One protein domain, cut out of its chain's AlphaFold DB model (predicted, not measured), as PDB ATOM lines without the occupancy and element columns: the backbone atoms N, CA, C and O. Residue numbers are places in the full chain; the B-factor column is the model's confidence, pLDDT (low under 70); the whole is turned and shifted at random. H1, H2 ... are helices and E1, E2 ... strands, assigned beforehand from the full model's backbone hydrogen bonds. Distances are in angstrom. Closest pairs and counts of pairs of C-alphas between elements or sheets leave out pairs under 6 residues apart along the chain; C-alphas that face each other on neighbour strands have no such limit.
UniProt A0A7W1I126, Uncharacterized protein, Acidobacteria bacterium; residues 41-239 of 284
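What this domain is: This is residues 41 to 239 of the 284 residues of an uncharacterized protein of Acidobacteria bacterium (UniProt A0A7W1I126). Two strongly twisted sheets of five strands make an elongated, partly face-to-face sandwich, E5 E6 E2 E1 E8 against E4 E3 E7 E10 E9, with their strands running nearly along one another. Toward one end of the first sheet H2 crosses slantwise over E5 and E6 and leads straight into E3 of the second sheet, while H1 sits beyond the ends of E2 and E6. The printed part has 199 residues, with two named helices and ten named strands in the order E1 E2 H1 H2 E3 E4 E5 E6 E7 E8 E9 E10; the class is mixed, helices and strands, with 97 residues, under half, in named elements. The first sheet is mixed, with E1 and E8 parallel, and in the second E3, E7, E10 and E9 are antiparallel in turn. The whole is compact, with a radius of gyration of the C-alphas of 18.3 A, and spans 61 by 37 by 28 A.

Where its parts are: E1, residues 41 to 48, begins at C-alpha 41 (-21.358, 74.591, 74.365) and is 22.9 A long. E2, residues 52 to 61, is 28.9 A long. H1 holds residues 63 to 73, and H2, residues 85 to 102, is 24.7 A long with a kink of 32 degrees near residue 94; C-alpha 102 is at (-16.547, 87.432, 79.444). E3, residues 103 to 107, and E4, residues 110 to 112, follow. E5, residues 115 to 122, bends by 50 degrees at residue 118. E6, residues 134 to 143, is 29.7 A long. Then come E7, residues 153 to 159, E8, residues 169 to 175, E9, residues 180 to 182, and E10, residues 211 to 217, which ends at C-alpha 217 (8.064, 84.528, 70.509).

How they stand to each other: In the first sheet E1 and E2 form a hairpin, antiparallel at 168 degrees, with N 45 and O 56 2.9 A apart, within hydrogen-bond range. On its other side E1 is parallel to the edge strand E8 at 15 degrees, with N 46 and O 172 at 2.8 A. E2 and E6 are antiparallel at 167 degrees, with N 57 and O 138 at 2.8 A. E6 and the edge strand E5 form a hairpin, with N 120 and O 137 at 2.8 A. H2 is on this sheet at a height of 8.0 A, over E5, E6 and, only just, E2, with 3 C-alphas; on the local plane it stands at 45 degrees to E5, slantwise to the strands. Its closest C-alphas to E6 are those of Ala 96 and Cys 138, 6.5 A apart. H1 only grazes the sheet, with its residues 63 to 70. H1 and H2 touch, about perpendicular at 81 degrees, with the C-alphas of Ala 73 and Tyr 91 closest at 5.4 A; H2 does so with residues 87 to 91 alone. Every O i to N i+4 pair of H1 is within hydrogen-bond range, and 13 of 14 are in H2. In the second sheet E3 and E7 are antiparallel, with N 104 and O 158 at 2.9 A; E7 and E10 are too, with N 155 and O 214 at 2.8 A. E9 and E10 form a hairpin, with N 182 and O 215 at 2.9 A. E4 and E3 meet only at a point, where C-alphas 111 and 106 are 4.2 A apart. Between the sheets, the parts that face each other are 11.1 A centre to centre, and their best planes stand 24 degrees apart. The closest C-alphas of E8 and E10 are those of Ile 171 and Ala 212, 7.1 A apart.

The domain as a whole: The C-alphas farthest apart are those of Asp 80 and Ala 223, at 61.3 A. The printed part has no cut. The long links are H1 to H2, E5 to E6 and E9 to E10. Residues 183 to 210 and 218 to 239 hold no named element. The mean pLDDT of the printed part is 94.6, and residue 239 alone is under 70.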
ATOM      1  N   ASN A  41     -22.688  75.069  74.709       98.06
ATOM      2  CA  ASN A  41     -21.358  74.591  74.365       98.06
ATOM      3  C   ASN A  41     -20.524  75.757  73.845       98.06
ATOM      4  O   ASN A  41     -21.058  76.687  73.240       98.06
ATOM      5  N   GLN A  42     -19.227  75.746  74.133       98.69
ATOM      6  CA  GLN A  42     -18.323  76.838  73.808       98.69
ATOM      7  C   GLN A  42     -17.022  76.306  73.223       98.69
ATOM      8  O   GLN A  42     -16.435  75.360  73.746       98.69
ATOM      9  N   PHE A  43     -16.563  76.963  72.169       98.81
ATOM     10  CA  PHE A  43     -15.281  76.701  71.539       98.81
ATOM     11  C   PHE A  43     -14.549  78.023  71.337       98.81
ATOM     12  O   PHE A  43     -15.144  78.997  70.879       98.81
ATOM     13  N   VAL A  44     -13.266  78.064  71.691       98.88
ATOM     14  CA  VAL A  44     -12.389  79.205  71.426       98.88
ATOM     15  C   VAL A  44     -11.156  78.716  70.679       98.88
ATOM     16  O   VAL A  44     -10.359  77.963  71.234       98.88
ATOM     17  N   ARG A  45     -10.935  79.202  69.458       98.81
ATOM     18  CA  ARG A  45      -9.619  79.107  68.812       98.81
ATOM     19  C   ARG A  45      -8.840  80.395  69.049       98.81
ATOM     20  O   ARG A  45      -9.350  81.480  68.784       98.81
ATOM     21  N   ILE A  46      -7.617  80.262  69.553       98.81
ATOM     22  CA  ILE A  46      -6.669  81.350  69.796       98.81
ATOM     23  C   ILE A  46      -5.656  81.366  68.655       98.81
ATOM     24  O   ILE A  46      -4.791  80.495  68.587       98.81
ATOM     25  N   ASP A  47      -5.729  82.375  67.795       98.44
ATOM     26  CA  ASP A  47      -4.734  82.626  66.755       98.44
ATOM     27  C   ASP A  47      -3.640  83.534  67.304       98.44
ATOM     28  O   ASP A  47      -3.834  84.741  67.481       98.44
ATOM     29  N   VAL A  48      -2.476  82.957  67.586       97.88
ATOM     30  CA  VAL A  48      -1.336  83.697  68.125       97.88
ATOM     31  C   VAL A  48      -0.517  84.246  66.965       97.88
ATOM     32  O   VAL A  48       0.090  83.483  66.214       97.88
ATOM     33  N   ALA A  49      -0.485  85.572  66.824       94.88
ATOM     34  CA  ALA A  49       0.361  86.280  65.872       94.88
ATOM     35  C   ALA A  49       1.263  87.298  66.582       94.88
ATOM     36  O   ALA A  49       1.085  87.640  67.751       94.88
ATOM     37  N   ALA A  50       2.249  87.807  65.850       92.44
ATOM     38  CA  ALA A  50       3.244  88.735  66.374       92.44
ATOM     39  C   ALA A  50       2.669  90.107  66.786       92.44
ATOM     40  O   ALA A  50       3.237  90.762  67.665       92.44
ATOM     41  N   GLU A  51       1.590  90.566  66.147       94.00
ATOM     42  CA  GLU A  51       0.990  91.897  66.339       94.00
ATOM     43  C   GLU A  51      -0.412  91.845  66.955       94.00
ATOM     44  O   GLU A  51      -0.970  92.876  67.333       94.00
ATOM     45  N   TYR A  52      -1.017  90.664  67.033       96.56
ATOM     46  CA  TYR A  52      -2.369  90.503  67.546       96.56
ATOM     47  C   TYR A  52      -2.622  89.082  68.042       96.56
ATOM     48  O   TYR A  52      -1.997  88.131  67.582       96.56
ATOM     49  N   ILE A  53      -3.606  88.955  68.924       98.44
ATOM     50  CA  ILE A  53      -4.251  87.687  69.255       98.44
ATOM     51  C   ILE A  53      -5.631  87.694  68.607       98.44
ATOM     52  O   ILE A  53      -6.432  88.596  68.871       98.44
ATOM     53  N   GLY A  54      -5.883  86.739  67.717       98.62
ATOM     54  CA  GLY A  54      -7.207  86.480  67.160       98.62
ATOM     55  C   GLY A  54      -7.957  85.487  68.039       98.62
ATOM     56  O   GLY A  54      -7.351  84.555  68.561       98.62
ATOM     57  N   LEU A  55      -9.259  85.686  68.219       98.88
ATOM     58  CA  LEU A  55     -10.127  84.726  68.898       98.88
ATOM     59  C   LEU A  55     -11.303  84.402  67.984       98.88
ATOM     60  O   LEU A  55     -12.072  85.305  67.667       98.88
ATOM     61  N   HIS A  56     -11.463  83.137  67.613       98.88
ATOM     62  CA  HIS A  56     -12.699  82.640  67.015       98.88
ATOM     63  C   HIS A  56     -13.517  81.968  68.115       98.88
ATOM     64  O   HIS A  56     -13.128  80.915  68.624       98.88
ATOM     65  N   PHE A  57     -14.602  82.618  68.529       98.88
ATOM     66  CA  PHE A  57     -15.461  82.173  69.618       98.88
ATOM     67  C   PHE A  57     -16.791  81.670  69.077       98.88
ATOM     68  O   PHE A  57     -17.527  82.409  68.426       98.88
ATOM     69  N   VAL A  58     -17.113  80.422  69.392       98.88
ATOM     70  CA  VAL A  58     -18.360  79.776  68.999       98.88
ATOM     71  C   VAL A  58     -19.154  79.437  70.246       98.88
ATOM     72  O   VAL A  58     -18.619  78.855  71.193       98.88
ATOM     73  N   VAL A  59     -20.441  79.765  70.222       98.75
ATOM     74  CA  VAL A  59     -21.432  79.290  71.184       98.75
ATOM     75  C   VAL A  59     -22.476  78.480  70.432       98.75
ATOM     76  O   VAL A  59     -23.088  78.978  69.491       98.75
ATOM     77  N   ASP A  60     -22.684  77.243  70.863       98.06
ATOM     78  CA  ASP A  60     -23.667  76.322  70.297       98.06
ATOM     79  C   ASP A  60     -24.662  75.918  71.389       98.06
ATOM     80  O   ASP A  60     -24.279  75.406  72.445       98.06
ATOM     81  N   MET A  61     -25.936  76.240  71.185       97.88
ATOM     82  CA  MET A  61     -26.997  76.056  72.170       97.88
ATOM     83  C   MET A  61     -28.007  75.026  71.686       97.88
ATOM     84  O   MET A  61     -28.596  75.167  70.612       97.88
ATOM     85  N   ALA A  62     -28.273  74.048  72.545       96.12
ATOM     86  CA  ALA A  62     -29.321  73.058  72.345       96.12
ATOM     87  C   ALA A  62     -30.731  73.677  72.396       96.12
ATOM     88  O   ALA A  62     -30.893  74.820  72.824       96.12
ATOM     89  N   GLU A  63     -31.766  72.929  72.006       95.06
ATOM     90  CA  GLU A  63     -33.091  73.486  71.695       95.06
ATOM     91  C   GLU A  63     -33.714  74.357  72.797       95.06
ATOM     92  O   GLU A  63     -34.242  75.435  72.518       95.06
ATOM     93  N   ILE A  64     -33.658  73.935  74.064       95.00
ATOM     94  CA  ILE A  64     -34.285  74.697  75.154       95.00
ATOM     95  C   ILE A  64     -33.443  75.920  75.527       95.00
ATOM     96  O   ILE A  64     -33.998  76.978  75.832       95.00
ATOM     97  N   ALA A  65     -32.114  75.806  75.481       96.44
ATOM     98  CA  ALA A  65     -31.226  76.946  75.691       96.44
ATOM     99  C   ALA A  65     -31.381  77.981  74.560       96.44
ATOM    100  O   ALA A  65     -31.549  79.168  74.837       96.44
ATOM    101  N   ALA A  66     -31.431  77.520  73.309       96.81
ATOM    102  CA  ALA A  66     -31.694  78.330  72.127       96.81
ATOM    103  C   ALA A  66     -33.052  79.034  72.216       96.81
ATOM    104  O   ALA A  66     -33.128  80.242  72.012       96.81
ATOM    105  N   PHE A  67     -34.117  78.324  72.598       96.88
ATOM    106  CA  PHE A  67     -35.438  78.919  72.794       96.88
ATOM    107  C   PHE A  67     -35.429  80.035  73.849       96.88
ATOM    108  O   PHE A  67     -35.996  81.107  73.627       96.88
ATOM    109  N   GLN A  68     -34.760  79.817  74.987       96.69
ATOM    110  CA  GLN A  68     -34.598  80.843  76.024       96.69
ATOM    111  C   GLN A  68     -33.861  82.076  75.489       96.69
ATOM    112  O   GLN A  68     -34.253  83.199  75.801       96.69
ATOM    113  N   GLU A  69     -32.823  81.871  74.682       97.56
ATOM    114  CA  GLU A  69     -32.014  82.945  74.110       97.56
ATOM    115  C   GLU A  69     -32.772  83.727  73.026       97.56
ATOM    116  O   GLU A  69     -32.814  84.956  73.055       97.56
ATOM    117  N   LEU A  70     -33.476  83.031  72.130       97.31
ATOM    118  CA  LEU A  70     -34.335  83.637  71.110       97.31
ATOM    119  C   LEU A  70     -35.445  84.491  71.731       97.31
ATOM    120  O   LEU A  70     -35.777  85.545  71.194       97.31
ATOM    121  N   ARG A  71     -35.977  84.100  72.896       97.31
ATOM    122  CA  ARG A  71     -36.957  84.913  73.633       97.31
ATOM    123  C   ARG A  71     -36.376  86.178  74.258       97.31
ATOM    124  O   ARG A  71     -37.130  87.119  74.497       97.31
ATOM    125  N   LYS A  72     -35.067  86.234  74.522       96.50
ATOM    126  CA  LYS A  72     -34.408  87.493  74.903       96.50
ATOM    127  C   LYS A  72     -34.324  88.440  73.707       96.50
ATOM    128  O   LYS A  72     -34.589  89.626  73.867       96.50
ATOM    129  N   ALA A  73     -34.008  87.906  72.525       96.38
ATOM    130  CA  ALA A  73     -33.989  88.672  71.278       96.38
ATOM    131  C   ALA A  73     -35.395  89.149  70.864       96.38
ATOM    132  O   ALA A  73     -35.561  90.245  70.329       96.38
ATOM    133  N   ASP A  74     -36.411  88.322  71.110       96.62
ATOM    134  CA  ASP A  74     -37.806  88.595  70.789       96.62
ATOM    135  C   ASP A  74     -38.745  87.993  71.851       96.62
ATOM    136  O   ASP A  74     -39.090  86.810  71.779       96.62
ATOM    137  N   PRO A  75     -39.234  88.797  72.812       95.50
ATOM    138  CA  PRO A  75     -40.133  88.316  73.863       95.50
ATOM    139  C   PRO A  75     -41.445  87.700  73.357       95.50
ATOM    140  O   PRO A  75     -42.099  86.976  74.111       95.50
ATOM    141  N   THR A  76     -41.829  87.981  72.103       95.06
ATOM    142  CA  THR A  76     -43.038  87.444  71.457       95.06
ATOM    143  C   THR A  76     -42.808  86.106  70.752       95.06
ATOM    144  O   THR A  76     -43.767  85.490  70.294       95.06
ATOM    145  N   TYR A  77     -41.563  85.626  70.678       95.75
ATOM    146  CA  TYR A  77     -41.231  84.346  70.063       95.75
ATOM    147  C   TYR A  77     -41.822  83.165  70.853       95.75
ATOM    148  O   TYR A  77     -41.493  82.956  72.023       95.75
ATOM    149  N   THR A  78     -42.684  82.382  70.197       93.00
ATOM    150  CA  THR A  78     -43.366  81.209  70.780       93.00
ATOM    151  C   THR A  78     -42.771  79.866  70.361       93.00
ATOM    152  O   THR A  78     -43.031  78.869  71.023       93.00
ATOM    153  N   GLY A  79     -41.944  79.831  69.308       91.81
ATOM    154  CA  GLY A  79     -41.412  78.591  68.726       91.81
ATOM    155  C   GLY A  79     -42.236  78.035  67.560       91.81
ATOM    156  O   GLY A  79     -41.704  77.262  66.775       91.81
ATOM    157  N   ASP A  80     -43.478  78.493  67.375       90.19
ATOM    158  CA  ASP A  80     -44.389  77.983  66.329       90.19
ATOM    159  C   ASP A  80     -44.056  78.490  64.915       90.19
ATOM    160  O   ASP A  80     -44.574  77.994  63.913       90.19
ATOM    161  N   GLN A  81     -43.188  79.497  64.827       90.38
ATOM    162  CA  GLN A  81     -42.691  80.082  63.586       90.38
ATOM    163  C   GLN A  81     -41.163  80.192  63.618       90.38
ATOM    164  O   GLN A  81     -40.579  80.254  64.704       90.38
ATOM    165  N   PRO A  82     -40.494  80.301  62.454       91.38
ATOM    166  CA  PRO A  82     -39.080  80.655  62.407       91.38
ATOM    167  C   PRO A  82     -38.793  81.990  63.122       91.38
ATOM    168  O   PRO A  82     -39.616  82.910  63.056       91.38
ATOM    169  N   PRO A  83     -37.636  82.134  63.794       93.94
ATOM    170  CA  PRO A  83     -37.276  83.372  64.476       93.94
ATOM    171  C   PRO A  83     -37.071  84.531  63.490       93.94
ATOM    172  O   PRO A  83     -36.615  84.354  62.358       93.94
ATOM    173  N   SER A  84     -37.378  85.752  63.936       94.50
ATOM    174  CA  SER A  84     -37.143  86.962  63.146       94.50
ATOM    175  C   SER A  84     -35.644  87.243  63.023       94.50
ATOM    176  O   SER A  84     -35.003  87.669  63.984       94.50
ATOM    177  N   LEU A  85     -35.084  87.051  61.823       90.06
ATOM    178  CA  LEU A  85     -33.653  87.269  61.572       90.06
ATOM    179  C   LEU A  85     -33.209  88.710  61.846       90.06
ATOM    180  O   LEU A  85     -32.113  88.918  62.353       90.06
ATOM    181  N   SER A  86     -34.049  89.710  61.564       92.94
ATOM    182  CA  SER A  86     -33.704  91.113  61.829       92.94
ATOM    183  C   SER A  86     -33.593  91.413  63.325       92.94
ATOM    184  O   SER A  86     -32.641  92.071  63.739       92.94
ATOM    185  N   ARG A  87     -34.518  90.895  64.146       95.31
ATOM    186  CA  ARG A  87     -34.439  91.010  65.613       95.31
ATOM    187  C   ARG A  87     -33.230  90.264  66.162       95.31
ATOM    188  O   ARG A  87     -32.510  90.803  66.994       95.31
ATOM    189  N   LEU A  88     -32.979  89.055  65.658       95.12
ATOM    190  CA  LEU A  88     -31.850  88.239  66.089       95.12
ATOM    191  C   LEU A  88     -30.499  88.875  65.729       95.12
ATOM    192  O   LEU A  88     -29.594  88.869  66.555       95.12
ATOM    193  N   HIS A  89     -30.366  89.476  64.543       93.56
ATOM    194  CA  HIS A  89     -29.159  90.215  64.156       93.56
ATOM    195  C   HIS A  89     -28.936  91.461  65.020       93.56
ATOM    196  O   HIS A  89     -27.816  91.687  65.467       93.56
ATOM    197  N   ALA A  90     -29.984  92.239  65.308       93.81
ATOM    198  CA  ALA A  90     -29.863  93.390  66.206       93.81
ATOM    199  C   ALA A  90     -29.460  92.964  67.629       93.81
ATOM    200  O   ALA A  90     -28.629  93.605  68.268       93.81
ATOM    201  N   TYR A  91     -30.010  91.847  68.115       96.69
ATOM    202  CA  TYR A  91     -29.630  91.267  69.399       96.69
ATOM    203  C   TYR A  91     -28.169  90.789  69.414       96.69
ATOM    204  O   TYR A  91     -27.451  91.042  70.385       96.69
ATOM    205  N   LEU A  92     -27.707  90.163  68.324       97.31
ATOM    206  CA  LEU A  92     -26.350  89.630  68.193       97.31
ATOM    207  C   LEU A  92     -25.267  90.690  68.433       97.31
ATOM    208  O   LEU A  92     -24.274  90.374  69.076       97.31
ATOM    209  N   GLU A  93     -25.443  91.932  67.977       91.81
ATOM    210  CA  GLU A  93     -24.446  92.995  68.193       91.81
ATOM    211  C   GLU A  93     -24.198  93.261  69.690       91.81
ATOM    212  O   GLU A  93     -23.053  93.373  70.145       91.81
ATOM    213  N   SER A  94     -25.277  93.301  70.478       95.56
ATOM    214  CA  SER A  94     -25.195  93.474  71.932       95.56
ATOM    215  C   SER A  94     -24.600  92.245  72.621       95.56
ATOM    216  O   SER A  94     -23.700  92.373  73.454       95.56
ATOM    217  N   LEU A  95     -25.023  91.051  72.202       97.62
ATOM    218  CA  LEU A  95     -24.571  89.786  72.771       97.62
ATOM    219  C   LEU A  95     -23.088  89.517  72.470       97.62
ATOM    220  O   LEU A  95     -22.345  89.082  73.344       97.62
ATOM    221  N   ALA A  96     -22.622  89.841  71.264       98.12
ATOM    222  CA  ALA A  96     -21.216  89.729  70.885       98.12
ATOM    223  C   ALA A  96     -20.323  90.663  71.720       98.12
ATOM    224  O   ALA A  96     -19.177  90.318  72.026       98.12
ATOM    225  N   THR A  97     -20.843  91.824  72.129       96.44
ATOM    226  CA  THR A  97     -20.151  92.737  73.052       96.44
ATOM    227  C   THR A  97     -20.113  92.174  74.476       96.44
ATOM    228  O   THR A  97     -19.069  92.220  75.126       96.44
ATOM    229  N   GLU A  98     -21.214  91.583  74.952       97.19
ATOM    230  CA  GLU A  98     -21.263  90.886  76.246       97.19
ATOM    231  C   GLU A  98     -20.254  89.727  76.297       97.19
ATOM    232  O   GLU A  98     -19.456  89.632  77.234       97.19
ATOM    233  N   PHE A  99     -20.206  88.911  75.240       98.44
ATOM    234  CA  PHE A  99     -19.252  87.811  75.105       98.44
ATOM    235  C   PHE A  99     -17.796  88.270  75.179       98.44
ATOM    236  O   PHE A  99     -16.991  87.623  75.857       98.44
ATOM    237  N   ALA A 100     -17.460  89.407  74.559       97.94
ATOM    238  CA  ALA A 100     -16.127  89.997  74.666       97.94
ATOM    239  C   ALA A 100     -15.768  90.353  76.119       97.94
ATOM    240  O   ALA A 100     -14.624  90.170  76.530       97.94
ATOM    241  N   GLY A 101     -16.738  90.817  76.917       97.31
ATOM    242  CA  GLY A 101     -16.551  91.114  78.340       97.31
ATOM    243  C   GLY A 101     -16.240  89.874  79.187       97.31
ATOM    244  O   GLY A 101     -15.441  89.950  80.128       97.31
ATOM    245  N   GLY A 102     -16.815  88.726  78.816       97.75
ATOM    246  CA  GLY A 102     -16.547  87.432  79.444       97.75
ATOM    247  C   GLY A 102     -15.218  86.784  79.032       97.75
ATOM    248  O   GLY A 102     -14.777  85.846  79.706       97.75
ATOM    249  N   LEU A 103     -14.565  87.287  77.978       98.56
ATOM    250  CA  LEU A 103     -13.231  86.878  77.536       98.56
ATOM    251  C   LEU A 103     -12.155  87.818  78.110       98.56
ATOM    252  O   LEU A 103     -12.271  89.046  78.117       98.56
ATOM    253  N   ALA A 104     -11.061  87.244  78.601       98.31
ATOM    254  CA  ALA A 104      -9.931  87.994  79.136       98.31
ATOM    255  C   ALA A 104      -8.632  87.502  78.504       98.31
ATOM    256  O   ALA A 104      -8.188  86.399  78.806       98.31
ATOM    257  N   VAL A 105      -8.019  88.334  77.660       98.62
ATOM    258  CA  VAL A 105      -6.679  88.104  77.109       98.62
ATOM    259  C   VAL A 105      -5.689  88.990  77.848       98.62
ATOM    260  O   VAL A 105      -5.877  90.206  77.917       98.62
ATOM    261  N   THR A 106      -4.629  88.397  78.385       98.56
ATOM    262  CA  THR A 106      -3.517  89.136  78.985       98.56
ATOM    263  C   THR A 106      -2.198  88.741  78.347       98.56
ATOM    264  O   THR A 106      -1.980  87.553  78.112       98.56
ATOM    265  N   ILE A 107      -1.314  89.716  78.142       97.75
ATOM    266  CA  ILE A 107       0.082  89.497  77.761       97.75
ATOM    267  C   ILE A 107       0.975  90.015  78.887       97.75
ATOM    268  O   ILE A 107       0.854  91.177  79.273       97.75
ATOM    269  N   ASP A 108       1.827  89.152  79.439       96.31
ATOM    270  CA  ASP A 108       2.681  89.423  80.608       96.31
ATOM    271  C   ASP A 108       1.899  90.064  81.771       96.31
ATOM    272  O   ASP A 108       2.312  91.053  82.375       96.31
ATOM    273  N   GLY A 109       0.693  89.548  82.025       96.19
ATOM    274  CA  GLY A 109      -0.217  90.052  83.057       96.19
ATOM    275  C   GLY A 109      -0.986  91.330  82.696       96.19
ATOM    276  O   GLY A 109      -1.910  91.699  83.416       96.19
ATOM    277  N   THR A 110      -0.687  91.985  81.570       97.25
ATOM    278  CA  THR A 110      -1.424  93.175  81.116       97.25
ATOM    279  C   THR A 110      -2.632  92.767  80.278       97.25
ATOM    280  O   THR A 110      -2.475  92.136  79.233       97.25
ATOM    281  N   ARG A 111      -3.845  93.139  80.708       97.62
ATOM    282  CA  ARG A 111      -5.077  92.866  79.950       97.62
ATOM    283  C   ARG A 111      -5.116  93.686  78.667       97.62
ATOM    284  O   ARG A 111      -4.958  94.905  78.701       97.62
ATOM    285  N   LEU A 112      -5.371  93.011  77.553       97.88
ATOM    286  CA  LEU A 112      -5.563  93.649  76.259       97.88
ATOM    287  C   LEU A 112      -7.055  93.899  76.003       97.88
ATOM    288  O   LEU A 112      -7.880  93.036  76.325       97.88
ATOM    289  N   PRO A 113      -7.423  95.049  75.412       97.12
ATOM    290  CA  PRO A 113      -8.775  95.257  74.921       97.12
ATOM    291  C   PRO A 113      -9.058  94.302  73.758       97.12
ATOM    292  O   PRO A 113      -8.208  94.084  72.893       97.12
ATOM    293  N   ILE A 114     -10.268  93.749  73.745       97.44
ATOM    294  CA  ILE A 114     -10.748  92.826  72.719       97.44
ATOM    295  C   ILE A 114     -11.766  93.583  71.865       97.44
ATOM    296  O   ILE A 114     -12.755  94.091  72.390       97.44
ATOM    297  N   ALA A 115     -11.520  93.671  70.561       97.56
ATOM    298  CA  ALA A 115     -12.427  94.296  69.607       97.56
ATOM    299  C   ALA A 115     -13.136  93.227  68.771       97.56
ATOM    300  O   ALA A 115     -12.491  92.305  68.270       97.56
ATOM    301  N   LEU A 116     -14.452  93.366  68.602       98.19
ATOM    302  CA  LEU A 116     -15.226  92.553  67.667       98.19
ATOM    303  C   LEU A 116     -14.818  92.904  66.233       98.19
ATOM    304  O   LEU A 116     -14.710  94.077  65.878       98.19
ATOM    305  N   THR A 117     -14.597  91.884  65.415       98.12
ATOM    306  CA  THR A 117     -14.264  92.035  63.992       98.12
ATOM    307  C   THR A 117     -15.348  91.460  63.092       98.12
ATOM    308  O   THR A 117     -15.608  92.010  62.025       98.12
ATOM    309  N   SER A 118     -16.005  90.385  63.526       98.12
ATOM    310  CA  SER A 118     -17.091  89.740  62.796       98.12
ATOM    311  C   SER A 118     -18.029  89.047  63.787       98.12
ATOM    312  O   SER A 118     -17.593  88.606  64.850       98.12
ATOM    313  N   SER A 119     -19.318  88.959  63.455       98.12
ATOM    314  CA  SER A 119     -20.259  88.093  64.166       98.12
ATOM    315  C   SER A 119     -21.259  87.472  63.194       98.12
ATOM    316  O   SER A 119     -21.596  88.055  62.159       98.12
ATOM    317  N   ARG A 120     -21.721  86.267  63.519       97.50
ATOM    318  CA  ARG A 120     -22.716  85.507  62.765       97.50
ATOM    319  C   ARG A 120     -23.614  84.751  63.730       97.50
ATOM    320  O   ARG A 120     -23.160  84.252  64.753       97.50
ATOM    321  N   VAL A 121     -24.875  84.608  63.350       97.62
ATOM    322  CA  VAL A 121     -25.834  83.743  64.032       97.62
ATOM    323  C   VAL A 121     -26.572  82.884  63.017       97.62
ATOM    324  O   VAL A 121     -26.920  83.351  61.930       97.62
ATOM    325  N   THR A 122     -26.794  81.620  63.354       96.19
ATOM    326  CA  THR A 122     -27.627  80.690  62.594       96.19
ATOM    327  C   THR A 122     -28.542  79.921  63.538       96.19
ATOM    328  O   THR A 122     -28.250  79.753  64.722       96.19
ATOM    329  N   THR A 123     -29.669  79.453  63.006       95.69
ATOM    330  CA  THR A 123     -30.667  78.675  63.750       95.69
ATOM    331  C   THR A 123     -30.885  77.333  63.054       95.69
ATOM    332  O   THR A 123     -31.849  77.198  62.289       95.69
ATOM    333  N   PRO A 124     -29.958  76.368  63.203       93.56
ATOM    334  CA  PRO A 124     -30.135  75.045  62.624       93.56
ATOM    335  C   PRO A 124     -31.400  74.363  63.175       93.56
ATOM    336  O   PRO A 124     -31.830  74.660  64.294       93.56
ATOM    337  N   PRO A 125     -32.021  73.446  62.416       91.50
ATOM    338  CA  PRO A 125     -33.112  72.632  62.941       91.50
ATOM    339  C   PRO A 125     -32.648  71.798  64.143       91.50
ATOM    340  O   PRO A 125     -31.577  71.196  64.094       91.50
ATOM    341  N   GLY A 126     -33.455  71.748  65.207       89.25
ATOM    342  CA  GLY A 126     -33.249  70.811  66.312       89.25
ATOM    343  C   GLY A 126     -33.685  69.393  65.952       89.25
ATOM    344  O   GLY A 126     -34.313  69.159  64.916       89.25
ATOM    345  N   SER A 127     -33.390  68.435  66.827       84.69
ATOM    346  CA  SER A 127     -33.526  67.006  66.517       84.69
ATOM    347  C   SER A 127     -34.969  66.542  66.368       84.69
ATOM    348  O   SER A 127     -35.285  65.665  65.565       84.69
ATOM    349  N   SER A 128     -35.855  67.163  67.145       80.81
ATOM    350  CA  SER A 128     -37.297  66.925  67.113       80.81
ATOM    351  C   SER A 128     -38.003  67.705  66.001       80.81
ATOM    352  O   SER A 128     -39.179  67.465  65.741       80.81
ATOM    353  N   GLY A 129     -37.323  68.680  65.386       81.88
ATOM    354  CA  GLY A 129     -37.911  69.631  64.443       81.88
ATOM    355  C   GLY A 129     -38.878  70.652  65.062       81.88
ATOM    356  O   GLY A 129     -39.354  71.525  64.343       81.88
ATOM    357  N   LEU A 130     -39.167  70.570  66.369       86.06
ATOM    358  CA  LEU A 130     -40.111  71.466  67.053       86.06
ATOM    359  C   LEU A 130     -39.487  72.807  67.434       86.06
ATOM    360  O   LEU A 130     -40.141  73.841  67.375       86.06
ATOM    361  N   LEU A 131     -38.224  72.785  67.849       92.00
ATOM    362  CA  LEU A 131     -37.457  73.965  68.224       92.00
ATOM    363  C   LEU A 131     -36.115  73.943  67.489       92.00
ATOM    364  O   LEU A 131     -35.558  72.863  67.280       92.00
ATOM    365  N   PRO A 132     -35.586  75.106  67.078       94.38
ATOM    366  CA  PRO A 132     -34.256  75.182  66.498       94.38
ATOM    367  C   PRO A 132     -33.177  75.103  67.586       94.38
ATOM    368  O   PRO A 132     -33.429  75.406  68.755       94.38
ATOM    369  N   THR A 133     -31.954  74.770  67.186       95.69
ATOM    370  CA  THR A 133     -30.749  75.110  67.954       95.69
ATOM    371  C   THR A 133     -30.292  76.528  67.597       95.69
ATOM    372  O   THR A 133     -30.836  77.168  66.690       95.69
ATOM    373  N   LEU A 134     -29.310  77.059  68.324       96.88
ATOM    374  CA  LEU A 134     -28.745  78.378  68.049       96.88
ATOM    375  C   LEU A 134     -27.227  78.294  68.044       96.88
ATOM    376  O   LEU A 134     -26.623  77.931  69.050       96.88
ATOM    377  N   ARG A 135     -26.619  78.696  66.929       97.75
ATOM    378  CA  ARG A 135     -25.169  78.801  66.799       97.75
ATOM    379  C   ARG A 135     -24.782  80.251  66.583       97.75
ATOM    380  O   ARG A 135     -25.285  80.908  65.674       97.75
ATOM    381  N   ILE A 136     -23.874  80.738  67.415       98.62
ATOM    382  CA  ILE A 136     -23.313  82.081  67.342       98.62
ATOM    383  C   ILE A 136     -21.808  81.954  67.167       98.62
ATOM    384  O   ILE A 136     -21.154  81.223  67.903       98.62
ATOM    385  N   GLU A 137     -21.263  82.693  66.213       98.75
ATOM    386  CA  GLU A 137     -19.831  82.779  65.954       98.75
ATOM    387  C   GLU A 137     -19.418  84.243  66.045       98.75
ATOM    388  O   GLU A 137     -20.097  85.123  65.514       98.75
ATOM    389  N   CYS A 138     -18.325  84.518  66.741       98.81
ATOM    390  CA  CYS A 138     -17.767  85.852  66.891       98.81
ATOM    391  C   CYS A 138     -16.255  85.788  66.705       98.81
ATOM    392  O   CYS A 138     -15.570  85.029  67.391       98.81
ATOM    393  N   ASP A 139     -15.738  86.627  65.814       98.81
ATOM    394  CA  ASP A 139     -14.305  86.815  65.643       98.81
ATOM    395  C   ASP A 139     -13.875  88.091  66.349       98.81
ATOM    396  O   ASP A 139     -14.383  89.186  66.072       98.81
ATOM    397  N   TYR A 140     -12.880  87.970  67.215       98.88
ATOM    398  CA  TYR A 140     -12.306  89.087  67.943       98.88
ATOM    399  C   TYR A 140     -10.817  89.245  67.684       98.88
ATOM    400  O   TYR A 140     -10.113  88.308  67.303       98.88
ATOM    401  N   ARG A 141     -10.319  90.448  67.968       98.38
ATOM    402  CA  ARG A 141      -8.898  90.771  67.893       98.38
ATOM    403  C   ARG A 141      -8.456  91.601  69.088       98.38
ATOM    404  O   ARG A 141      -9.085  92.605  69.415       98.38
ATOM    405  N   ALA A 142      -7.341  91.214  69.692       98.12
ATOM    406  CA  ALA A 142      -6.625  92.002  70.686       98.12
ATOM    407  C   ALA A 142      -5.257  92.402  70.123       98.12
ATOM    408  O   ALA A 142      -4.490  91.543  69.693       98.12
ATOM    409  N   VAL A 143      -4.951  93.700  70.092       97.62
ATOM    410  CA  VAL A 143      -3.670  94.200  69.564       97.62
ATOM    411  C   VAL A 143      -2.559  93.923  70.573       97.62
ATOM    412  O   VAL A 143      -2.662  94.328  71.730       97.62
ATOM    413  N   VAL A 144      -1.487  93.265  70.130       94.88
ATOM    414  CA  VAL A 144      -0.302  92.992  70.950       94.88
ATOM    415  C   VAL A 144       0.669  94.164  70.805       94.88
ATOM    416  O   VAL A 144       1.131  94.437  69.694       94.88
ATOM    417  N   PRO A 145       1.019  94.865  71.898       90.56
ATOM    418  CA  PRO A 145       2.002  95.938  71.837       90.56
ATOM    419  C   PRO A 145       3.363  95.419  71.369       90.56
ATOM    420  O   PRO A 145       3.857  94.403  71.875       90.56
ATOM    421  N   SER A 146       3.984  96.148  70.437       84.12
ATOM    422  CA  SER A 146       5.317  95.838  69.920       84.12
ATOM    423  C   SER A 146       6.322  95.665  71.058       84.12
ATOM    424  O   SER A 146       6.534  96.576  71.859       84.12
ATOM    425  N   ALA A 147       6.961  94.499  71.110       75.12
ATOM    426  CA  ALA A 147       8.092  94.246  71.993       75.12
ATOM    427  C   ALA A 147       9.400  94.647  71.296       75.12
ATOM    428  O   ALA A 147       9.482  94.655  70.066       75.12
ATOM    429  N   ARG A 148      10.442  94.953  72.075       72.25
ATOM    430  CA  ARG A 148      11.802  95.054  71.531       72.25
ATOM    431  C   ARG A 148      12.387  93.648  71.390       72.25
ATOM    432  O   ARG A 148      12.470  92.935  72.382       72.25
ATOM    433  N   GLY A 149      12.840  93.304  70.186       73.19
ATOM    434  CA  GLY A 149      13.494  92.024  69.901       73.19
ATOM    435  C   GLY A 149      12.559  90.813  69.981       73.19
ATOM    436  O   GLY A 149      11.337  90.952  69.957       73.19
ATOM    437  N   ASP A 150      13.164  89.632  70.100       82.75
ATOM    438  CA  ASP A 150      12.484  88.329  70.081       82.75
ATOM    439  C   ASP A 150      12.241  87.778  71.495       82.75
ATOM    440  O   ASP A 150      12.311  86.573  71.744       82.75
ATOM    441  N   THR A 151      12.000  88.662  72.465       89.12
ATOM    442  CA  THR A 151      11.753  88.247  73.849       89.12
ATOM    443  C   THR A 151      10.449  87.447  73.940       89.12
ATOM    444  O   THR A 151       9.410  87.946  73.496       89.12
ATOM    445  N   PRO A 152      10.477  86.237  74.535       94.25
ATOM    446  CA  PRO A 152       9.275  85.493  74.881       94.25
ATOM    447  C   PRO A 152       8.243  86.320  75.640       94.25
ATOM    448  O   PRO A 152       8.586  87.090  76.536       94.25
ATOM    449  N   ARG A 153       6.975  86.120  75.296       95.75
ATOM    450  CA  ARG A 153       5.817  86.757  75.917       95.75
ATOM    451  C   ARG A 153       4.899  85.677  76.472       95.75
ATOM    452  O   ARG A 153       4.707  84.648  75.827       95.75
ATOM    453  N   GLN A 154       4.309  85.934  77.631       97.69
ATOM    454  CA  GLN A 154       3.340  85.042  78.265       97.69
ATOM    455  C   GLN A 154       1.926  85.486  77.899       97.69
ATOM    456  O   GLN A 154       1.544  86.619  78.187       97.69
ATOM    457  N   LEU A 155       1.144  84.604  77.287       98.56
ATOM    458  CA  LEU A 155      -0.270  84.805  76.998       98.56
ATOM    459  C   LEU A 155      -1.121  84.012  77.978       98.56
ATOM    460  O   LEU A 155      -0.875  82.835  78.229       98.56
ATOM    461  N   ARG A 156      -2.195  84.643  78.449       98.81
ATOM    462  CA  ARG A 156      -3.277  83.957  79.151       98.81
ATOM    463  C   ARG A 156      -4.627  84.359  78.580       98.81
ATOM    464  O   ARG A 156      -4.920  85.549  78.474       98.81
ATOM    465  N   LEU A 157      -5.448  83.366  78.254       98.81
ATOM    466  CA  LEU A 157      -6.872  83.501  77.969       98.81
ATOM    467  C   LEU A 157      -7.672  82.969  79.163       98.81
ATOM    468  O   LEU A 157      -7.390  81.885  79.664       98.81
ATOM    469  N   GLY A 158      -8.711  83.692  79.575       98.62
ATOM    470  CA  GLY A 158      -9.791  83.159  80.406       98.62
ATOM    471  C   GLY A 158     -11.155  83.395  79.764       98.62
ATOM    472  O   GLY A 158     -11.388  84.462  79.196       98.62
ATOM    473  N   ASN A 159     -12.055  82.420  79.888       98.56
ATOM    474  CA  ASN A 159     -13.447  82.517  79.459       98.56
ATOM    475  C   ASN A 159     -14.396  82.306  80.648       98.56
ATOM    476  O   ASN A 159     -14.375  81.269  81.309       98.56
ATOM    477  N   THR A 160     -15.236  83.305  80.914       98.00
ATOM    478  CA  THR A 160     -16.232  83.302  82.002       98.00
ATOM    479  C   THR A 160     -17.675  83.303  81.500       98.00
ATOM    480  O   THR A 160     -18.607  83.229  82.305       98.00
ATOM    481  N   ASN A 161     -17.877  83.343  80.180       98.12
ATOM    482  CA  ASN A 161     -19.200  83.281  79.571       98.12
ATOM    483  C   ASN A 161     -19.891  81.963  79.939       98.12
ATOM    484  O   ASN A 161     -19.282  80.901  79.840       98.12
ATOM    485  N   TYR A 162     -21.167  82.018  80.328       96.88
ATOM    486  CA  TYR A 162     -21.981  80.835  80.651       96.88
ATOM    487  C   TYR A 162     -21.349  79.871  81.671       96.88
ATOM    488  O   TYR A 162     -21.525  78.653  81.578       96.88
ATOM    489  N   ARG A 163     -20.636  80.407  82.673       94.31
ATOM    490  CA  ARG A 163     -19.932  79.603  83.689       94.31
ATOM    491  C   ARG A 163     -20.830  78.607  84.437       94.31
ATOM    492  O   ARG A 163     -20.341  77.551  84.829       94.31
ATOM    493  N   ASP A 164     -22.104  78.969  84.609       93.44
ATOM    494  CA  ASP A 164     -23.123  78.244  85.379       93.44
ATOM    495  C   ASP A 164     -23.976  77.311  84.489       93.44
ATOM    496  O   ASP A 164     -24.959  76.726  84.943       93.44
ATOM    497  N   ARG A 165     -23.635  77.183  83.197       95.31
ATOM    498  CA  ARG A 165     -24.301  76.275  82.252       95.31
ATOM    499  C   ARG A 165     -23.466  75.015  82.045       95.31
ATOM    500  O   ARG A 165     -22.252  75.099  81.885       95.31
ATOM    501  N   ALA A 166     -24.132  73.867  81.964       93.12
ATOM    502  CA  ALA A 166     -23.511  72.621  81.530       93.12
ATOM    503  C   ALA A 166     -23.275  72.616  80.009       93.12
ATOM    504  O   ALA A 166     -24.056  73.198  79.249       93.12
ATOM    505  N   GLY A 167     -22.209  71.948  79.575       94.94
ATOM    506  CA  GLY A 167     -21.893  71.716  78.168       94.94
ATOM    507  C   GLY A 167     -20.393  71.566  77.930       94.94
ATOM    508  O   GLY A 167     -19.598  71.592  78.865       94.94
ATOM    509  N   TRP A 168     -20.022  71.444  76.663       97.56
ATOM    510  CA  TRP A 168     -18.647  71.331  76.191       97.56
ATOM    511  C   TRP A 168     -17.924  72.680  76.270       97.56
ATOM    512  O   TRP A 168     -18.506  73.707  75.910       97.56
ATOM    513  N   ARG A 169     -16.676  72.708  76.735       98.06
ATOM    514  CA  ARG A 169     -15.780  73.872  76.695       98.06
ATOM    515  C   ARG A 169     -14.451  73.435  76.114       98.06
ATOM    516  O   ARG A 169     -13.762  72.603  76.699       98.06
ATOM    517  N   GLU A 170     -14.106  73.999  74.972       98.38
ATOM    518  CA  GLU A 170     -12.895  73.632  74.256       98.38
ATOM    519  C   GLU A 170     -12.091  74.859  73.862       98.38
ATOM    520  O   GLU A 170     -12.638  75.849  73.372       98.38
ATOM    521  N   ILE A 171     -10.780  74.778  74.074       98.81
ATOM    522  CA  ILE A 171      -9.831  75.804  73.670       98.81
ATOM    523  C   ILE A 171      -8.753  75.174  72.794       98.81
ATOM    524  O   ILE A 171      -8.071  74.233  73.194       98.81
ATOM    525  N   VAL A 172      -8.565  75.746  71.609       98.69
ATOM    526  CA  VAL A 172      -7.547  75.332  70.641       98.69
ATOM    527  C   VAL A 172      -6.592  76.486  70.383       98.69
ATOM    528  O   VAL A 172      -7.010  77.635  70.252       98.69
ATOM    529  N   VAL A 173      -5.302  76.194  70.281       98.62
ATOM    530  CA  VAL A 173      -4.265  77.180  69.964       98.62
ATOM    531  C   VAL A 173      -3.777  76.966  68.540       98.62
ATOM    532  O   VAL A 173      -3.373  75.876  68.160       98.62
ATOM    533  N   THR A 174      -3.752  78.025  67.746       97.50
ATOM    534  CA  THR A 174      -3.147  78.028  66.417       97.50
ATOM    535  C   THR A 174      -1.998  79.027  66.403       97.50
ATOM    536  O   THR A 174      -2.165  80.206  66.711       97.50
ATOM    537  N   GLN A 175      -0.804  78.548  66.057       94.81
ATOM    538  CA  GLN A 175       0.362  79.408  65.868       94.81
ATOM    539  C   GLN A 175       0.396  79.947  64.433       94.81
ATOM    540  O   GLN A 175       0.368  79.174  63.472       94.81
ATOM    541  N   MET A 176       0.464  81.270  64.277       93.06
ATOM    542  CA  MET A 176       0.621  81.909  62.970       93.06
ATOM    543  C   MET A 176       2.093  81.906  62.539       93.06
ATOM    544  O   MET A 176       2.999  81.776  63.358       93.06
ATOM    545  N   SER A 177       2.358  82.077  61.242       86.12
ATOM    546  CA  SER A 177       3.703  81.922  60.656       86.12
ATOM    547  C   SER A 177       4.779  82.859  61.223       86.12
ATOM    548  O   SER A 177       5.965  82.570  61.077       86.12
ATOM    549  N   SER A 178       4.391  83.969  61.855       83.69
ATOM    550  CA  SER A 178       5.303  84.964  62.429       83.69
ATOM    551  C   SER A 178       5.740  84.672  63.865       83.69
ATOM    552  O   SER A 178       6.502  85.461  64.425       83.69
ATOM    553  N   VAL A 179       5.264  83.581  64.478       93.25
ATOM    554  CA  VAL A 179       5.568  83.245  65.873       93.25
ATOM    555  C   VAL A 179       5.782  81.748  66.089       93.25
ATOM    556  O   VAL A 179       5.377  80.901  65.295       93.25
ATOM    557  N   VAL A 180       6.398  81.427  67.219       95.00
ATOM    558  CA  VAL A 180       6.487  80.080  67.782       95.00
ATOM    559  C   VAL A 180       5.733  80.066  69.092       95.00
ATOM    560  O   VAL A 180       6.024  80.894  69.953       95.00
ATOM    561  N   VAL A 181       4.805  79.121  69.245       97.50
ATOM    562  CA  VAL A 181       4.114  78.870  70.512       97.50
ATOM    563  C   VAL A 181       4.747  77.677  71.223       97.50
ATOM    564  O   VAL A 181       5.043  76.650  70.609       97.50
ATOM    565  N   PHE A 182       4.951  77.820  72.526       97.69
ATOM    566  CA  PHE A 182       5.553  76.812  73.387       97.69
ATOM    567  C   PHE A 182       5.014  76.931  74.818       97.69
ATOM    568  O   PHE A 182       4.345  77.907  75.155       97.69
ATOM    569  N   ASP A 183       5.276  75.915  75.642       98.00
ATOM    570  CA  ASP A 183       4.829  75.810  77.037       98.00
ATOM    571  C   ASP A 183       3.334  76.138  77.197       98.00
ATOM    572  O   ASP A 183       2.934  76.965  78.013       98.00
ATOM    573  N   SER A 184       2.507  75.514  76.350       98.31
ATOM    574  CA  SER A 184       1.061  75.739  76.290       98.31
ATOM    575  C   SER A 184       0.294  74.712  77.121       98.31
ATOM    576  O   SER A 184       0.508  73.509  76.979       98.31
ATOM    577  N   SER A 185      -0.653  75.180  77.933       98.19
ATOM    578  CA  SER A 185      -1.629  74.336  78.634       98.19
ATOM    579  C   SER A 185      -2.770  73.864  77.724       98.19
ATOM    580  O   SER A 185      -3.466  72.910  78.058       98.19
ATOM    581  N   ALA A 186      -2.987  74.553  76.600       98.00
ATOM    582  CA  ALA A 186      -3.974  74.213  75.580       98.00
ATOM    583  C   ALA A 186      -3.308  73.569  74.357       98.00
ATOM    584  O   ALA A 186      -2.094  73.678  74.157       98.00
ATOM    585  N   LEU A 187      -4.109  72.892  73.536       98.00
ATOM    586  CA  LEU A 187      -3.623  71.991  72.490       98.00
ATOM    587  C   LEU A 187      -3.851  72.577  71.092       98.00
ATOM    588  O   LEU A 187      -4.676  73.467  70.895       98.00
ATOM    589  N   GLY A 188      -3.052  72.109  70.134       96.94
ATOM    590  CA  GLY A 188      -2.973  72.648  68.777       96.94
ATOM    591  C   GLY A 188      -4.102  72.234  67.831       96.94
ATOM    592  O   GLY A 188      -4.182  72.735  66.712       96.94
ATOM    593  N   ASP A 189      -4.949  71.303  68.259       95.62
ATOM    594  CA  ASP A 189      -6.069  70.749  67.508       95.62
ATOM    595  C   ASP A 189      -7.283  70.497  68.415       95.62
ATOM    596  O   ASP A 189      -7.174  70.283  69.628       95.62
ATOM    597  N   GLY A 190      -8.467  70.562  67.808       95.19
ATOM    598  CA  GLY A 190      -9.733  70.298  68.480       95.19
ATOM    599  C   GLY A 190     -10.108  68.817  68.467       95.19
ATOM    600  O   GLY A 190      -9.643  68.051  67.626       95.19
ATOM    601  N   VAL A 191     -10.976  68.414  69.393       94.56
ATOM    602  CA  VAL A 191     -11.722  67.148  69.322       94.56
ATOM    603  C   VAL A 191     -13.017  67.330  68.532       94.56
ATOM    604  O   VAL A 191     -13.482  66.392  67.893       94.56
ATOM    605  N   THR A 192     -13.609  68.527  68.586       95.62
ATOM    606  CA  THR A 192     -14.797  68.872  67.801       95.62
ATOM    607  C   THR A 192     -14.421  69.558  66.488       95.62
ATOM    608  O   THR A 192     -13.354  70.163  66.369       95.62
ATOM    609  N   ASP A 193     -15.331  69.526  65.513       94.94
ATOM    610  CA  ASP A 193     -15.282  70.416  64.340       94.94
ATOM    611  C   ASP A 193     -15.899  71.777  64.699       94.94
ATOM    612  O   ASP A 193     -16.987  72.125  64.244       94.94
ATOM    613  N   GLU A 194     -15.266  72.507  65.625       96.81
ATOM    614  CA  GLU A 194     -15.771  73.790  66.143       96.81
ATOM    615  C   GLU A 194     -17.232  73.681  66.624       96.81
ATOM    616  O   GLU A 194     -18.077  74.523  66.300       96.81
ATOM    617  N   LEU A 195     -17.547  72.604  67.354       96.38
ATOM    618  CA  LEU A 195     -18.896  72.232  67.816       96.38
ATOM    619  C   LEU A 195     -19.909  71.853  66.719       96.38
ATOM    620  O   LEU A 195     -21.093  71.735  67.005       96.38
ATOM    621  N   LYS A 196     -19.492  71.651  65.464       93.25
ATOM    622  CA  LYS A 196     -20.377  71.115  64.408       93.25
ATOM    623  C   LYS A 196     -20.536  69.599  64.515       93.25
ATOM    624  O   LYS A 196     -21.571  69.060  64.147       93.25
ATOM    625  N   THR A 197     -19.500  68.927  65.018       91.69
ATOM    626  CA  THR A 197     -19.471  67.478  65.249       91.69
ATOM    627  C   THR A 197     -18.821  67.198  66.598       91.69
ATOM    628  O   THR A 197     -17.796  67.806  66.919       91.69
ATOM    629  N   TYR A 198     -19.405  66.275  67.364       90.31
ATOM    630  CA  TYR A 198     -18.938  65.886  68.692       90.31
ATOM    631  C   TYR A 198     -18.437  64.434  68.693       90.31
ATOM    632  O   TYR A 198     -19.035  63.585  68.034       90.31
ATOM    633  N   PRO A 199     -17.368  64.127  69.441       89.75
ATOM    634  CA  PRO A 199     -16.893  62.758  69.624       89.75
ATOM    635  C   PRO A 199     -17.862  61.942  70.501       89.75
ATOM    636  O   PRO A 199     -18.128  62.298  71.653       89.75
ATOM    637  N   GLU A 200     -18.371  60.825  69.976       85.62
ATOM    638  CA  GLU A 200     -19.338  59.965  70.680       85.62
ATOM    639  C   GLU A 200     -18.795  59.419  72.012       85.62
ATOM    640  O   GLU A 200     -19.523  59.325  73.000       85.62
ATOM    641  N   ASP A 201     -17.495  59.120  72.078       84.69
ATOM    642  CA  ASP A 201     -16.826  58.541  73.247       84.69
ATOM    643  C   ASP A 201     -16.673  59.519  74.426       84.69
ATOM    644  O   ASP A 201     -16.280  59.105  75.519       84.69
ATOM    645  N   ARG A 202     -16.998  60.808  74.244       83.06
ATOM    646  CA  ARG A 202     -16.827  61.848  75.277       83.06
ATOM    647  C   ARG A 202     -18.090  62.609  75.648       83.06
ATOM    648  O   ARG A 202     -18.015  63.537  76.451       83.06
ATOM    649  N   LEU A 203     -19.261  62.206  75.159       85.38
ATOM    650  CA  LEU A 203     -20.521  62.880  75.506       85.38
ATOM    651  C   LEU A 203     -20.837  62.820  77.013       85.38
ATOM    652  O   LEU A 203     -21.441  63.740  77.558       85.38
ATOM    653  N   MET A 204     -20.362  61.776  77.702       84.62
ATOM    654  CA  MET A 204     -20.530  61.599  79.154       84.62
ATOM    655  C   MET A 204     -19.454  62.295  79.999       84.62
ATOM    656  O   MET A 204     -19.609  62.404  81.214       84.62
ATOM    657  N   ALA A 205     -18.372  62.765  79.377       88.31
ATOM    658  CA  ALA A 205     -17.312  63.532  80.025       88.31
ATOM    659  C   ALA A 205     -16.861  64.682  79.103       88.31
ATOM    660  O   ALA A 205     -15.757  64.629  78.548       88.31
ATOM    661  N   PRO A 206     -17.721  65.700  78.904       92.88
ATOM    662  CA  PRO A 206     -17.397  66.846  78.064       92.88
ATOM    663  C   PRO A 206     -16.121  67.544  78.528       92.88
ATOM    664  O   PRO A 206     -15.839  67.601  79.726       92.88
ATOM    665  N   LEU A 207     -15.376  68.124  77.586       96.38
ATOM    666  CA  LEU A 207     -14.264  69.001  77.946       96.38
ATOM    667  C   LEU A 207     -14.770  70.208  78.751       96.38
ATOM    668  O   LEU A 207     -15.853  70.724  78.476       96.38
ATOM    669  N   ASP A 208     -13.969  70.663  79.718       96.88
ATOM    670  CA  ASP A 208     -14.228  71.870  80.518       96.88
ATOM    671  C   ASP A 208     -13.007  72.816  80.510       96.88
ATOM    672  O   ASP A 208     -12.503  73.261  81.542       96.88
ATOM    673  N   GLU A 209     -12.476  73.097  79.320       98.06
ATOM    674  CA  GLU A 209     -11.340  73.997  79.111       98.06
ATOM    675  C   GLU A 209     -11.808  75.462  79.125       98.06
ATOM    676  O   GLU A 209     -12.476  75.935  78.206       98.06
ATOM    677  N   ARG A 210     -11.466  76.204  80.185       98.00
ATOM    678  CA  ARG A 210     -11.879  77.617  80.362       98.00
ATOM    679  C   ARG A 210     -10.727  78.610  80.417       98.00
ATOM    680  O   ARG A 210     -10.947  79.820  80.340       98.00
ATOM    681  N   VAL A 211      -9.513  78.109  80.592       98.69
ATOM    682  CA  VAL A 211      -8.287  78.896  80.700       98.69
ATOM    683  C   VAL A 211      -7.240  78.260  79.801       98.69
ATOM    684  O   VAL A 211      -7.111  77.038  79.777       98.69
ATOM    685  N   ALA A 212      -6.486  79.093  79.094       98.69
ATOM    686  CA  ALA A 212      -5.293  78.676  78.375       98.69
ATOM    687  C   ALA A 212      -4.138  79.610  78.721       98.69
ATOM    688  O   ALA A 212      -4.290  80.831  78.674       98.69
ATOM    689  N   GLU A 213      -2.996  79.029  79.059       98.75
ATOM    690  CA  GLU A 213      -1.743  79.726  79.327       98.75
ATOM    691  C   GLU A 213      -0.692  79.185  78.364       98.75
ATOM    692  O   GLU A 213      -0.614  77.975  78.156       98.75
ATOM    693  N   LEU A 214       0.058  80.073  77.717       98.75
ATOM    694  CA  LEU A 214       1.087  79.704  76.747       98.75
ATOM    695  C   LEU A 214       2.151  80.786  76.644       98.75
ATOM    696  O   LEU A 214       1.897  81.956  76.930       98.75
ATOM    697  N   SER A 215       3.325  80.414  76.150       98.06
ATOM    698  CA  SER A 215       4.368  81.360  75.772       98.06
ATOM    699  C   SER A 215       4.518  81.436  74.257       98.06
ATOM    700  O   SER A 215       4.302  80.462  73.535       98.06
ATOM    701  N   PHE A 216       4.890  82.612  73.753       96.69
ATOM    702  CA  PHE A 216       5.186  82.790  72.337       96.69
ATOM    703  C   PHE A 216       6.320  83.780  72.092       96.69
ATOM    704  O   PHE A 216       6.577  84.682  72.886       96.69
ATOM    705  N   THR A 217       7.010  83.615  70.968       95.06
ATOM    706  CA  THR A 217       8.064  84.528  70.509       95.06
ATOM    707  C   THR A 217       8.064  84.637  68.988       95.06
ATOM    708  O   THR A 217       7.551  83.757  68.303       95.06
ATOM    709  N   ARG A 218       8.643  85.717  68.454       92.06
ATOM    710  CA  ARG A 218       8.915  85.897  67.017       92.06
ATOM    711  C   ARG A 218      10.144  85.108  66.550       92.06
ATOM    712  O   ARG A 218      10.259  84.805  65.366       92.06
ATOM    713  N   GLY A 219      11.046  84.790  67.478       88.38
ATOM    714  CA  GLY A 219      12.288  84.069  67.217       88.38
ATOM    715  C   GLY A 219      12.178  82.567  67.471       88.38
ATOM    716  O   GLY A 219      11.142  81.935  67.265       88.38
ATOM    717  N   GLU A 220      13.276  81.974  67.924       90.88
ATOM    718  CA  GLU A 220      13.291  80.578  68.356       90.88
ATOM    719  C   GLU A 220      12.750  80.433  69.778       90.88
ATOM    720  O   GLU A 220      12.953  81.300  70.630       90.88
ATOM    721  N   ALA A 221      12.061  79.319  70.035       93.19
ATOM    722  CA  ALA A 221      11.662  78.978  71.391       93.19
ATOM    723  C   ALA A 221      12.917  78.798  72.273       93.19
ATOM    724  O   ALA A 221      13.925  78.275  71.786       93.19
ATOM    725  N   PRO A 222      12.876  79.205  73.554       94.44
ATOM    726  CA  PRO A 222      13.978  78.999  74.485       94.44
ATOM    727  C   PRO A 222      14.420  77.534  74.558       94.44
ATOM    728  O   PRO A 222      13.612  76.613  74.421       94.44
ATOM    729  N   ALA A 223      15.705  77.305  74.830       93.56
ATOM    730  CA  ALA A 223      16.207  75.958  75.067       93.56
ATOM    731  C   ALA A 223      15.448  75.303  76.238       93.56
ATOM    732  O   ALA A 223      15.333  75.891  77.312       93.56
ATOM    733  N   GLY A 224      14.940  74.089  76.020       94.31
ATOM    734  CA  GLY A 224      14.139  73.354  77.006       94.31
ATOM    735  C   GLY A 224      12.638  73.662  76.988       94.31
ATOM    736  O   GLY A 224      11.903  73.016  77.728       94.31
ATOM    737  N   ALA A 225      12.175  74.587  76.141       96.38
ATOM    738  CA  ALA A 225      10.752  74.836  75.946       96.38
ATOM    739  C   ALA A 225      10.044  73.623  75.321       96.38
ATOM    740  O   ALA A 225      10.570  72.964  74.416       96.38
ATOM    741  N   THR A 226       8.817  73.360  75.761       96.94
ATOM    742  CA  THR A 226       7.965  72.315  75.190       96.94
ATOM    743  C   THR A 226       7.202  72.889  74.006       96.94
ATOM    744  O   THR A 226       6.449  73.849  74.153       96.94
ATOM    745  N   ALA A 227       7.378  72.319  72.814       96.50
ATOM    746  CA  ALA A 227       6.633  72.751  71.633       96.50
ATOM    747  C   ALA A 227       5.115  72.610  71.841       96.50
ATOM    748  O   ALA A 227       4.671  71.716  72.561       96.50
ATOM    749  N   LEU A 228       4.314  73.443  71.167       97.31
ATOM    750  CA  LEU A 228       2.864  73.243  71.101       97.31
ATOM    751  C   LEU A 228       2.549  71.825  70.598       97.31
ATOM    752  O   LEU A 228       3.091  71.393  69.579       97.31
ATOM    753  N   LEU A 229       1.670  71.111  71.300       97.44
ATOM    754  CA  LEU A 229       1.329  69.720  71.004       97.44
ATOM    755  C   LEU A 229      -0.104  69.591  70.490       97.44
ATOM    756  O   LEU A 229      -0.985  70.356  70.876       97.44
ATOM    757  N   THR A 230      -0.349  68.573  69.670       97.06
ATOM    758  CA  THR A 230      -1.694  68.058  69.412       97.06
ATOM    759  C   THR A 230      -2.237  67.321  70.638       97.06
ATOM    760  O   THR A 230      -1.480  66.910  71.522       97.06
ATOM    761  N   ARG A 231      -3.537  67.021  70.649       93.44
ATOM    762  CA  ARG A 231      -4.185  66.160  71.648       93.44
ATOM    763  C   ARG A 231      -3.645  64.734  71.692       93.44
ATOM    764  O   ARG A 231      -3.832  64.044  72.687       93.44
ATOM    765  N   GLN A 232      -2.934  64.311  70.649       94.38
ATOM    766  CA  GLN A 232      -2.221  63.031  70.585       94.38
ATOM    767  C   GLN A 232      -0.745  63.144  71.019       94.38
ATOM    768  O   GLN A 232       0.020  62.198  70.847       94.38
ATOM    769  N   GLY A 233      -0.316  64.300  71.537       95.25
ATOM    770  CA  GLY A 233       1.050  64.536  72.013       95.25
ATOM    771  C   GLY A 233       2.081  64.759  70.906       95.25
ATOM    772  O   GLY A 233       3.281  64.676  71.159       95.25
ATOM    773  N   ARG A 234       1.651  65.028  69.666       95.50
ATOM    774  CA  ARG A 234       2.569  65.289  68.547       95.50
ATOM    775  C   ARG A 234       2.907  66.778  68.479       95.50
ATOM    776  O   ARG A 234       1.982  67.581  68.526       95.50
ATOM    777  N   PRO A 235       4.176  67.174  68.293       94.19
ATOM    778  CA  PRO A 235       4.515  68.577  68.089       94.19
ATOM    779  C   PRO A 235       3.832  69.162  66.848       94.19
ATOM    780  O   PRO A 235       3.876  68.569  65.766       94.19
ATOM    781  N   ILE A 236       3.240  70.344  66.995       90.88
ATOM    782  CA  ILE A 236       2.742  71.157  65.888       90.88
ATOM    783  C   ILE A 236       3.949  71.776  65.186       90.88
ATOM    784  O   ILE A 236       4.661  72.619  65.738       90.88
ATOM    785  N   ALA A 237       4.190  71.353  63.947       77.69
ATOM    786  CA  ALA A 237       5.211  71.969  63.116       77.69
ATOM    787  C   ALA A 237       4.853  73.438  62.838       77.69
ATOM    788  O   ALA A 237       3.677  73.809  62.762       77.69
ATOM    789  N   ARG A 238       5.865  74.289  62.640       70.38
ATOM    790  CA  ARG A 238       5.616  75.605  62.044       70.38
ATOM    791  C   ARG A 238       4.972  75.362  60.683       70.38
ATOM    792  O   ARG A 238       5.556  74.658  59.857       70.38
ATOM    793  N   SER A 239       3.815  75.969  60.432       58.50
ATOM    794  CA  SER A 239       3.364  76.194  59.064       58.50
ATOM    795  C   SER A 239       4.383  77.134  58.434       58.50
ATOM    796  O   SER A 239       4.265  78.356  58.528       58.50
TER     797      SER A 239